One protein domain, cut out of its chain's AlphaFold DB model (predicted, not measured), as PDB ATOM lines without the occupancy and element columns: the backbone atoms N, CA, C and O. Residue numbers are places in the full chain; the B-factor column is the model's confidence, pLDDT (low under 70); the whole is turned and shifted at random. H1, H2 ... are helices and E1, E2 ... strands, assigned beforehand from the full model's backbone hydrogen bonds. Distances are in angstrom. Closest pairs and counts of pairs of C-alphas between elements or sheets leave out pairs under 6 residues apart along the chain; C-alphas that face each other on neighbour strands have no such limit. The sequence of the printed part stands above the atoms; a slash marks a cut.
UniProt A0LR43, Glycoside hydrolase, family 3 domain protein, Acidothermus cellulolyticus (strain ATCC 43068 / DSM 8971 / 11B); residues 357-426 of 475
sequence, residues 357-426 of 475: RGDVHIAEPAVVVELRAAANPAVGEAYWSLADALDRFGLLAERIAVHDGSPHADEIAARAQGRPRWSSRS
ATOM      1  N   ARG A 357      56.621   9.474 -42.554       74.19
ATOM      2  CA  ARG A 357      57.762  10.394 -42.647       74.19
ATOM      3  C   ARG A 357      58.284  10.699 -41.247       74.19
ATOM      4  O   ARG A 357      57.527  11.160 -40.401       74.19
ATOM      5  N   GLY A 358      59.582  10.486 -41.037       78.12
ATOM      6  CA  GLY A 358      60.239  10.662 -39.740       78.12
ATOM      7  C   GLY A 358      60.081   9.461 -38.803       78.12
ATOM      8  O   GLY A 358      59.616   8.397 -39.204       78.12
ATOM      9  N   ASP A 359      60.495   9.647 -37.550       72.62
ATOM     10  CA  ASP A 359      60.378   8.644 -36.488       72.62
ATOM     11  C   ASP A 359      58.995   8.726 -35.817       72.62
ATOM     12  O   ASP A 359      58.737   9.584 -34.959       72.62
ATOM     13  N   VAL A 360      58.092   7.843 -36.255       71.62
ATOM     14  CA  VAL A 360      56.715   7.724 -35.757       71.62
ATOM     15  C   VAL A 360      56.663   6.654 -34.672       71.62
ATOM     16  O   VAL A 360      56.227   5.526 -34.889       71.62
ATOM     17  N   HIS A 361      57.131   7.027 -33.484       75.69
ATOM     18  CA  HIS A 361      57.036   6.219 -32.274       75.69
ATOM     19  C   HIS A 361      56.247   6.979 -31.202       75.69
ATOM     20  O   HIS A 361      56.627   8.084 -30.806       75.69
ATOM     21  N   ILE A 362      55.136   6.395 -30.745       74.19
ATOM     22  CA  ILE A 362      54.296   6.934 -29.668       74.19
ATOM     23  C   ILE A 362      54.479   6.016 -28.458       74.19
ATOM     24  O   ILE A 362      53.807   4.995 -28.341       74.19
ATOM     25  N   ALA A 363      55.441   6.355 -27.599       81.44
ATOM     26  CA  ALA A 363      55.747   5.601 -26.377       81.44
ATOM     27  C   ALA A 363      54.919   6.056 -25.165       81.44
ATOM     28  O   ALA A 363      54.835   5.348 -24.166       81.44
ATOM     29  N   GLU A 364      54.338   7.252 -25.246       85.56
ATOM     30  CA  GLU A 364      53.644   7.920 -24.151       85.56
ATOM     31  C   GLU A 364      52.317   8.503 -24.653       85.56
ATOM     32  O   GLU A 364      52.205   8.806 -25.849       85.56
ATOM     33  N   PRO A 365      51.323   8.700 -23.766       89.06
ATOM     34  CA  PRO A 365      50.056   9.317 -24.131       89.06
ATOM     35  C   PRO A 365      50.226  10.660 -24.863       89.06
ATOM     36  O   PRO A 365      50.891  11.579 -24.381       89.06
ATOM     37  N   ALA A 366      49.598  10.779 -26.032       84.50
ATOM     38  CA  ALA A 366      49.730  11.902 -26.950       84.50
ATOM     39  C   ALA A 366      48.542  12.869 -26.877       84.50
ATOM     40  O   ALA A 366      47.396  12.459 -26.679       84.50
ATOM     41  N   VAL A 367      48.804  14.159 -27.108       85.50
ATOM     42  CA  VAL A 367      47.740  15.126 -27.415       85.50
ATOM     43  C   VAL A 367      47.463  15.064 -28.913       85.50
ATOM     44  O   VAL A 367      48.364  15.291 -29.727       85.50
ATOM     45  N   VAL A 368      46.218  14.754 -29.267       83.25
ATOM     46  CA  VAL A 368      45.768  14.602 -30.652       83.25
ATOM     47  C   VAL A 368      44.946  15.817 -31.048       83.25
ATOM     48  O   VAL A 368      43.892  16.080 -30.471       83.25
ATOM     49  N   VAL A 369      45.427  16.539 -32.057       82.38
ATOM     50  CA  VAL A 369      44.722  17.658 -32.681       82.38
ATOM     51  C   VAL A 369      44.080  17.169 -33.976       82.38
ATOM     52  O   VAL A 369      44.769  16.861 -34.949       82.38
ATOM     53  N   GLU A 370      42.757  17.098 -33.996       82.69
ATOM     54  CA  GLU A 370      41.992  16.678 -35.167       82.69
ATOM     55  C   GLU A 370      41.446  17.906 -35.882       82.69
ATOM     56  O   GLU A 370      40.606  18.626 -35.337       82.69
ATOM     57  N   LEU A 371      41.918  18.143 -37.105       76.56
ATOM     58  CA  LEU A 371      41.397  19.223 -37.935       76.56
ATOM     59  C   LEU A 371      40.142  18.728 -38.656       76.56
ATOM     60  O   LEU A 371      40.205  17.806 -39.470       76.56
ATOM     61  N   ARG A 372      39.004  19.331 -38.328       71.81
ATOM     62  CA  ARG A 372      37.685  19.014 -38.867       71.81
ATOM     63  C   ARG A 372      37.262  20.142 -39.794       71.81
ATOM     64  O   ARG A 372      36.872  21.213 -39.334       71.81
ATOM     65  N   ALA A 373      37.357  19.898 -41.096       63.94
ATOM     66  CA  ALA A 373      36.744  20.784 -42.075       63.94
ATOM     67  C   ALA A 373      35.222  20.830 -41.856       63.94
ATOM     68  O   ALA A 373      34.639  19.869 -41.340       63.94
ATOM     69  N   ALA A 374      34.585  21.936 -42.242       62.94
ATOM     70  CA  ALA A 374      33.132  21.987 -42.321       62.94
ATOM     71  C   ALA A 374      32.621  20.839 -43.208       62.94
ATOM     72  O   ALA A 374      33.223  20.525 -44.239       62.94
ATOM     73  N   ALA A 375      31.528  20.196 -42.794       61.38
ATOM     74  CA  ALA A 375      30.919  19.128 -43.573       61.38
ATOM     75  C   ALA A 375      30.489  19.669 -44.942       61.38
ATOM     76  O   ALA A 375      29.736  20.640 -45.019       61.38
ATOM     77  N   ASN A 376      30.951  19.030 -46.019       63.66
ATOM     78  CA  ASN A 376      30.403  19.282 -47.346       63.66
ATOM     79  C   ASN A 376      29.204  18.337 -47.592       63.66
ATOM     80  O   ASN A 376      29.199  17.221 -47.068       63.66
ATOM     81  N   PRO A 377      28.187  18.744 -48.370       59.97
ATOM     82  CA  PRO A 377      27.013  17.925 -48.687       59.97
ATOM     83  C   PRO A 377      27.303  16.518 -49.234       59.97
ATOM     84  O   PRO A 377      26.535  15.597 -48.967       59.97
ATOM     85  N   ALA A 378      28.410  16.331 -49.964       59.53
ATOM     86  CA  ALA A 378      28.784  15.033 -50.528       59.53
ATOM     87  C   ALA A 378      29.287  14.045 -49.459       59.53
ATOM     88  O   ALA A 378      28.985  12.857 -49.509       59.53
ATOM     89  N   VAL A 379      30.029  14.516 -48.457       65.62
ATOM     90  CA  VAL A 379      30.606  13.693 -47.383       65.62
ATOM     91  C   VAL A 379      29.650  13.604 -46.190       65.62
ATOM     92  O   VAL A 379      29.435  12.521 -45.647       65.62
ATOM     93  N   GLY A 380      29.023  14.719 -45.817       69.31
ATOM     94  CA  GLY A 380      28.326  14.883 -44.543       69.31
ATOM     95  C   GLY A 380      29.303  14.953 -43.364       69.31
ATOM     96  O   GLY A 380      30.471  15.305 -43.517       69.31
ATOM     97  N   GLU A 381      28.830  14.593 -42.175       69.25
ATOM     98  CA  GLU A 381      29.635  14.476 -40.950       69.25
ATOM     99  C   GLU A 381      30.092  13.024 -40.726       69.25
ATOM    100  O   GLU A 381      29.980  12.488 -39.623       69.25
ATOM    101  N   ALA A 382      30.563  12.358 -41.786       66.44
ATOM    102  CA  ALA A 382      31.022  10.974 -41.697       66.44
ATOM    103  C   ALA A 382      32.105  10.825 -40.611       66.44
ATOM    104  O   ALA A 382      33.070  11.598 -40.544       66.44
ATOM    105  N   TYR A 383      31.924   9.840 -39.726       76.31
ATOM    106  CA  TYR A 383      32.751   9.714 -38.530       76.31
ATOM    107  C   TYR A 383      34.132   9.121 -38.832       76.31
ATOM    108  O   TYR A 383      34.265   8.108 -39.505       76.31
ATOM    109  N   TRP A 384      35.172   9.705 -38.244       80.12
ATOM    110  CA  TRP A 384      36.510   9.115 -38.117       80.12
ATOM    111  C   TRP A 384      37.187   9.714 -36.886       80.12
ATOM    112  O   TRP A 384      36.829  10.823 -36.506       80.12
ATOM    113  N   SER A 385      38.150   9.042 -36.248       82.25
ATOM    114  CA  SER A 385      38.895   9.605 -35.105       82.25
ATOM    115  C   SER A 385      40.242   8.899 -34.918       82.25
ATOM    116  O   SER A 385      40.293   7.687 -34.690       82.25
ATOM    117  N   LEU A 386      41.344   9.655 -35.002       82.56
ATOM    118  CA  LEU A 386      42.675   9.142 -34.645       82.56
ATOM    119  C   LEU A 386      42.814   9.066 -33.123       82.56
ATOM    120  O   LEU A 386      43.465   8.157 -32.608       82.56
ATOM    121  N   ALA A 387      42.182   9.999 -32.408       85.56
ATOM    122  CA  ALA A 387      42.185  10.007 -30.954       85.56
ATOM    123  C   ALA A 387      41.581   8.714 -30.392       85.56
ATOM    124  O   ALA A 387      42.208   8.070 -29.558       85.56
ATOM    125  N   ASP A 388      40.440   8.272 -30.925       85.19
ATOM    126  CA  ASP A 388      39.794   7.024 -30.502       85.19
ATOM    127  C   ASP A 388      40.676   5.809 -30.807       85.19
ATOM    128  O   ASP A 388      40.669   4.821 -30.076       85.19
ATOM    129  N   ALA A 389      41.442   5.858 -31.904       83.44
ATOM    130  CA  ALA A 389      42.386   4.801 -32.232       83.44
ATOM    131  C   ALA A 389      43.522   4.715 -31.209       83.44
ATOM    132  O   ALA A 389      43.851   3.610 -30.791       83.44
ATOM    133  N   LEU A 390      44.081   5.850 -30.782       85.69
ATOM    134  CA  LEU A 390      45.131   5.899 -29.760       85.69
ATOM    135  C   LEU A 390      44.606   5.575 -28.358       85.69
ATOM    136  O   LEU A 390      45.306   4.917 -27.589       85.69
ATOM    137  N   ASP A 391      43.372   5.965 -28.042       89.75
ATOM    138  CA  ASP A 391      42.723   5.670 -26.761       89.75
ATOM    139  C   ASP A 391      42.578   4.161 -26.529       89.75
ATOM    140  O   ASP A 391      42.904   3.657 -25.456       89.75
ATOM    141  N   ARG A 392      42.244   3.397 -27.581       88.06
ATOM    142  CA  ARG A 392      42.212   1.921 -27.526       88.06
ATOM    143  C   ARG A 392      43.551   1.283 -27.145       88.06
ATOM    144  O   ARG A 392      43.559   0.147 -26.679       88.06
ATOM    145  N   PHE A 393      44.665   1.987 -27.340       87.06
ATOM    146  CA  PHE A 393      46.000   1.544 -26.934       87.06
ATOM    147  C   PHE A 393      46.472   2.184 -25.618       87.06
ATOM    148  O   PHE A 393      47.608   1.952 -25.213       87.06
ATOM    149  N   GLY A 394      45.636   2.986 -24.946       90.44
ATOM    150  CA  GLY A 394      46.023   3.750 -23.757       90.44
ATOM    151  C   GLY A 394      47.020   4.875 -24.055       90.44
ATOM    152  O   GLY A 394      47.753   5.303 -23.167       90.44
ATOM    153  N   LEU A 395      47.077   5.333 -25.311       88.75
ATOM    154  CA  LEU A 395      48.044   6.317 -25.810       88.75
ATOM    155  C   LEU A 395      47.415   7.689 -26.088       88.75
ATOM    156  O   LEU A 395      48.048   8.533 -26.722       88.75
ATOM    157  N   LEU A 396      46.192   7.944 -25.623       89.56
ATOM    158  CA  LEU A 396      45.558   9.256 -25.718       89.56
ATOM    159  C   LEU A 396      45.697  10.005 -24.388       89.56
ATOM    160  O   LEU A 396      45.194   9.565 -23.361       89.56
ATOM    161  N   ALA A 397      46.364  11.158 -24.408       87.75
ATOM    162  CA  ALA A 397      46.366  12.086 -23.279       87.75
ATOM    163  C   ALA A 397      45.178  13.051 -23.346       87.75
ATOM    164  O   ALA A 397      44.570  13.366 -22.327       87.75
ATOM    165  N   GLU A 398      44.888  13.570 -24.540       86.06
ATOM    166  CA  GLU A 398      43.843  14.566 -24.766       86.06
ATOM    167  C   GLU A 398      43.473  14.620 -26.251       86.06
ATOM    168  O   GLU A 398      44.344  14.540 -27.118       86.06
ATOM    169  N   ARG A 399      42.181  14.806 -26.539       86.25
ATOM    170  CA  ARG A 399      41.660  15.079 -27.881       86.25
ATOM    171  C   ARG A 399      41.264  16.549 -27.990       86.25
ATOM    172  O   ARG A 399      40.487  17.040 -27.176       86.25
ATOM    173  N   ILE A 400      41.747  17.223 -29.028       82.69
ATOM    174  CA  ILE A 400      41.377  18.597 -29.377       82.69
ATOM    175  C   ILE A 400      40.815  18.582 -30.799       82.69
ATOM    176  O   ILE A 400      41.556  18.371 -31.756       82.69
ATOM    177  N   ALA A 401      39.510  18.805 -30.942       79.25
ATOM    178  CA  ALA A 401      38.889  19.015 -32.247       79.25
ATOM    179  C   ALA A 401      38.971  20.501 -32.621       79.25
ATOM    180  O   ALA A 401      38.619  21.366 -31.819       79.25
ATOM    181  N   VAL A 402      39.454  20.786 -33.829       76.75
ATOM    182  CA  VAL A 402      39.579  22.143 -34.375       76.75
ATOM    183  C   VAL A 402      38.701  22.240 -35.613       76.75
ATOM    184  O   VAL A 402      38.918  21.517 -36.581       76.75
ATOM    185  N   HIS A 403      37.738  23.148 -35.572       72.88
ATOM    186  CA  HIS A 403      36.826  23.509 -36.655       72.88
ATOM    187  C   HIS A 403      37.148  24.914 -37.189       72.88
ATOM    188  O   HIS A 403      37.904  25.664 -36.565       72.88
ATOM    189  N   ASP A 404      36.538  25.323 -38.299       62.12
ATOM    190  CA  ASP A 404      36.621  26.721 -38.735       62.12
ATOM    191  C   ASP A 404      36.094  27.667 -37.638       62.12
ATOM    192  O   ASP A 404      35.013  27.471 -37.087       62.12
ATOM    193  N   GLY A 405      36.904  28.668 -37.265       55.72
ATOM    194  CA  GLY A 405      36.617  29.593 -36.154       55.72
ATOM    195  C   GLY A 405      37.025  29.108 -34.750       55.72
ATOM    196  O   GLY A 405      36.717  29.775 -33.767       55.72
ATOM    197  N   SER A 406      37.713  27.968 -34.641       58.06
ATOM    198  CA  SER A 406      38.248  27.409 -33.382       58.06
ATOM    199  C   SER A 406      39.455  28.180 -32.812       58.06
ATOM    200  O   SER A 406      40.038  28.998 -33.527       58.06
ATOM    201  N   PRO A 407      39.841  27.944 -31.534       52.75
ATOM    202  CA  PRO A 407      40.874  28.707 -30.823       52.75
ATOM    203  C   PRO A 407      42.198  28.878 -31.577       52.75
ATOM    204  O   PRO A 407      42.629  28.012 -32.342       52.75
ATOM    205  N   HIS A 408      42.861  30.009 -31.317       61.28
ATOM    206  CA  HIS A 408      44.129  30.378 -31.941       61.28
ATOM    207  C   HIS A 408      45.215  29.321 -31.681       61.28
ATOM    208  O   HIS A 408      45.300  28.742 -30.597       61.28
ATOM    209  N   ALA A 409      46.082  29.092 -32.674       60.25
ATOM    210  CA  ALA A 409      47.139  28.074 -32.634       60.25
ATOM    211  C   ALA A 409      48.025  28.138 -31.370       60.25
ATOM    212  O   ALA A 409      48.515  27.107 -30.904       60.25
ATOM    213  N   ASP A 410      48.176  29.329 -30.788       62.06
ATOM    214  CA  ASP A 410      48.947  29.575 -29.568       62.06
ATOM    215  C   ASP A 410      48.323  28.925 -28.320       62.06
ATOM    216  O   ASP A 410      49.045  28.395 -27.473       62.06
ATOM    217  N   GLU A 411      46.992  28.869 -28.223       62.81
ATOM    218  CA  GLU A 411      46.290  28.209 -27.112       62.81
ATOM    219  C   GLU A 411      46.450  26.686 -27.173       62.81
ATOM    220  O   GLU A 411      46.681  26.025 -26.156       62.81
ATOM    221  N   ILE A 412      46.399  26.119 -28.382       65.31
ATOM    222  CA  ILE A 412      46.648  24.692 -28.619       65.31
ATOM    223  C   ILE A 412      48.107  24.353 -28.276       65.31
ATOM    224  O   ILE A 412      48.384  23.344 -27.621       65.31
ATOM    225  N   ALA A 413      49.052  25.216 -28.661       63.44
ATOM    226  CA  ALA A 413      50.467  25.043 -28.348       63.44
ATOM    227  C   ALA A 413      50.756  25.126 -26.838       63.44
ATOM    228  O   ALA A 413      51.608  24.378 -26.348       63.44
ATOM    229  N   ALA A 414      50.049  25.990 -26.103       66.44
ATOM    230  CA  ALA A 414      50.158  26.106 -24.650       66.44
ATOM    231  C   ALA A 414      49.640  24.849 -23.929       66.44
ATOM    232  O   ALA A 414      50.313  24.333 -23.037       66.44
ATOM    233  N   ARG A 415      48.497  24.297 -24.358       63.41
ATOM    234  CA  ARG A 415      47.917  23.064 -23.782       63.41
ATOM    235  C   ARG A 415      48.805  21.836 -23.979       63.41
ATOM    236  O   ARG A 415      48.850  20.958 -23.126       63.41
ATOM    237  N   ALA A 416      49.562  21.798 -25.072       58.47
ATOM    238  CA  ALA A 416      50.468  20.699 -25.387       58.47
ATOM    239  C   ALA A 416      51.912  20.898 -24.873       58.47
ATOM    240  O   ALA A 416      52.846  20.305 -25.424       58.47
ATOM    241  N   GLN A 417      52.154  21.767 -23.884       61.28
ATOM    242  CA  GLN A 417      53.495  21.953 -23.314       61.28
ATOM    243  C   GLN A 417      53.997  20.673 -22.619       61.28
ATOM    244  O   GLN A 417      53.345  20.132 -21.734       61.28
ATOM    245  N   GLY A 418      55.178  20.192 -23.032       56.09
ATOM    246  CA  GLY A 418      55.844  19.024 -22.441       56.09
ATOM    247  C   GLY A 418      55.347  17.653 -22.917       56.09
ATOM    248  O   GLY A 418      55.793  16.651 -22.372       56.09
ATOM    249  N   ARG A 419      54.452  17.584 -23.917       56.56
ATOM    250  CA  ARG A 419      53.886  16.324 -24.444       56.56
ATOM    251  C   ARG A 419      54.102  16.168 -25.958       56.56
ATOM    252  O   ARG A 419      54.165  17.184 -26.658       56.56
ATOM    253  N   PRO A 420      54.169  14.929 -26.494       52.28
ATOM    254  CA  PRO A 420      54.179  14.690 -27.936       52.28
ATOM    255  C   PRO A 420      52.929  15.276 -28.607       52.28
ATOM    256  O   PRO A 420      51.805  15.058 -28.149       52.28
ATOM    257  N   ARG A 421      53.133  16.014 -29.705       49.94
ATOM    258  CA  ARG A 421      52.072  16.681 -30.477       49.94
ATOM    259  C   ARG A 421      51.824  15.947 -31.778       49.94
ATOM    260  O   ARG A 421      52.765  15.776 -32.547       49.94
ATOM    261  N   TRP A 422      50.564  15.616 -32.044       45.16
ATOM    262  CA  TRP A 422      50.145  14.971 -33.283       45.16
ATOM    263  C   TRP A 422      48.962  15.714 -33.889       45.16
ATOM    264  O   TRP A 422      48.003  16.029 -33.190       45.16
ATOM    265  N   SER A 423      49.024  15.977 -35.194       44.50
ATOM    266  CA  SER A 423      47.882  16.486 -35.951       44.50
ATOM    267  C   SER A 423      47.515  15.513 -37.055       44.50
ATOM    268  O   SER A 423      48.396  15.110 -37.815       44.50
ATOM    269  N   SER A 424      46.233  15.197 -37.188       41.38
ATOM    270  CA  SER A 424      45.690  14.551 -38.381       41.38
ATOM    271  C   SER A 424      44.960  15.592 -39.232       41.38
ATOM    272  O   SER A 424      44.197  16.418 -38.728       41.38
ATOM    273  N   ARG A 425      45.229  15.572 -40.541       42.38
ATOM    274  CA  ARG A 425      44.450  16.287 -41.558       42.38
ATOM    275  C   ARG A 425      43.724  15.257 -42.410       42.38
ATOM    276  O   ARG A 425      44.397  14.436 -43.028       42.38
ATOM    277  N   SER A 426      42.400  15.355 -42.507       35.84
ATOM    278  CA  SER A 426      41.736  15.011 -43.765       35.84
ATOM    279  C   SER A 426      42.072  16.125 -44.762       35.84
ATOM    280  O   SER A 426      42.258  17.291 -44.397       35.84
TER     281      SER A 426
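What this domain is: This is residues 357 to 426 of the 475 residues of the protein "Glycoside hydrolase, family 3 domain protein" of Acidothermus cellulolyticus (strain ATCC 43068 / DSM 8971 / 11B) (UniProt A0LR43). A small, twisted sheet of three parallel strands makes the core, with the short helix H1 packed on one face and the short helix H2 more loosely over the opposite face. Residues 375 to 380, in the long link from E1 to H1, stick out as a loop. The printed part has 70 residues, in the order E1, H1, E2, H2, E3; the sheet runs E2, E1, E3, and the class is mixed, with under half of the residues in named elements. It is only just compact, close to loose, with a radius of gyration of the C-alphas of 13.1 A and spans of 38 by 27 by 23 A.

Where its parts are: E1, residues 366 to 371, is 15.6 A long and begins at C-alpha 366 (49.730, 11.902, -26.950). E2, residues 396 to 402, is 16.6 A long; E3, residues 421 to 425, is 13.5 A long and ends at C-alpha 425 (44.450, 16.287, -41.558). H1 is residues 386 to 391, 8.6 A, and H2 residues 409 to 415, 10.2 A.

How they stand to each other: E1 is the inner strand, parallel to E2 at 18 degrees, with N 370 and O 400 2.8 A apart, and to E3 at 26 degrees, with N 369 and O 422 2.9 A apart. H1 is on the sheet at a height of 8.1 A; its closest C-alphas to E2 are Leu 390 and Leu 396, 5.3 A. H2 is on the opposite face at a height of 9.2 A. In both helices every O i to N i+4 pair is within hydrogen-bond range. E1, H1, E2 form a strand-helix-strand unit, parallel neighbour strands joined through a helix; E2, H2, E3 form a split one, with E1 between its strands; both crossovers are right-handed.

The domain as a whole: The C-alphas of Ala 378 and Gly 418 are the two farthest apart, 39.2 A. The printed part has no cut, and the link from E1 to H1, 14 residues, is long. The mean pLDDT of the printed part is 70.8; residues 373 to 382 and 404 to 426 are under 70.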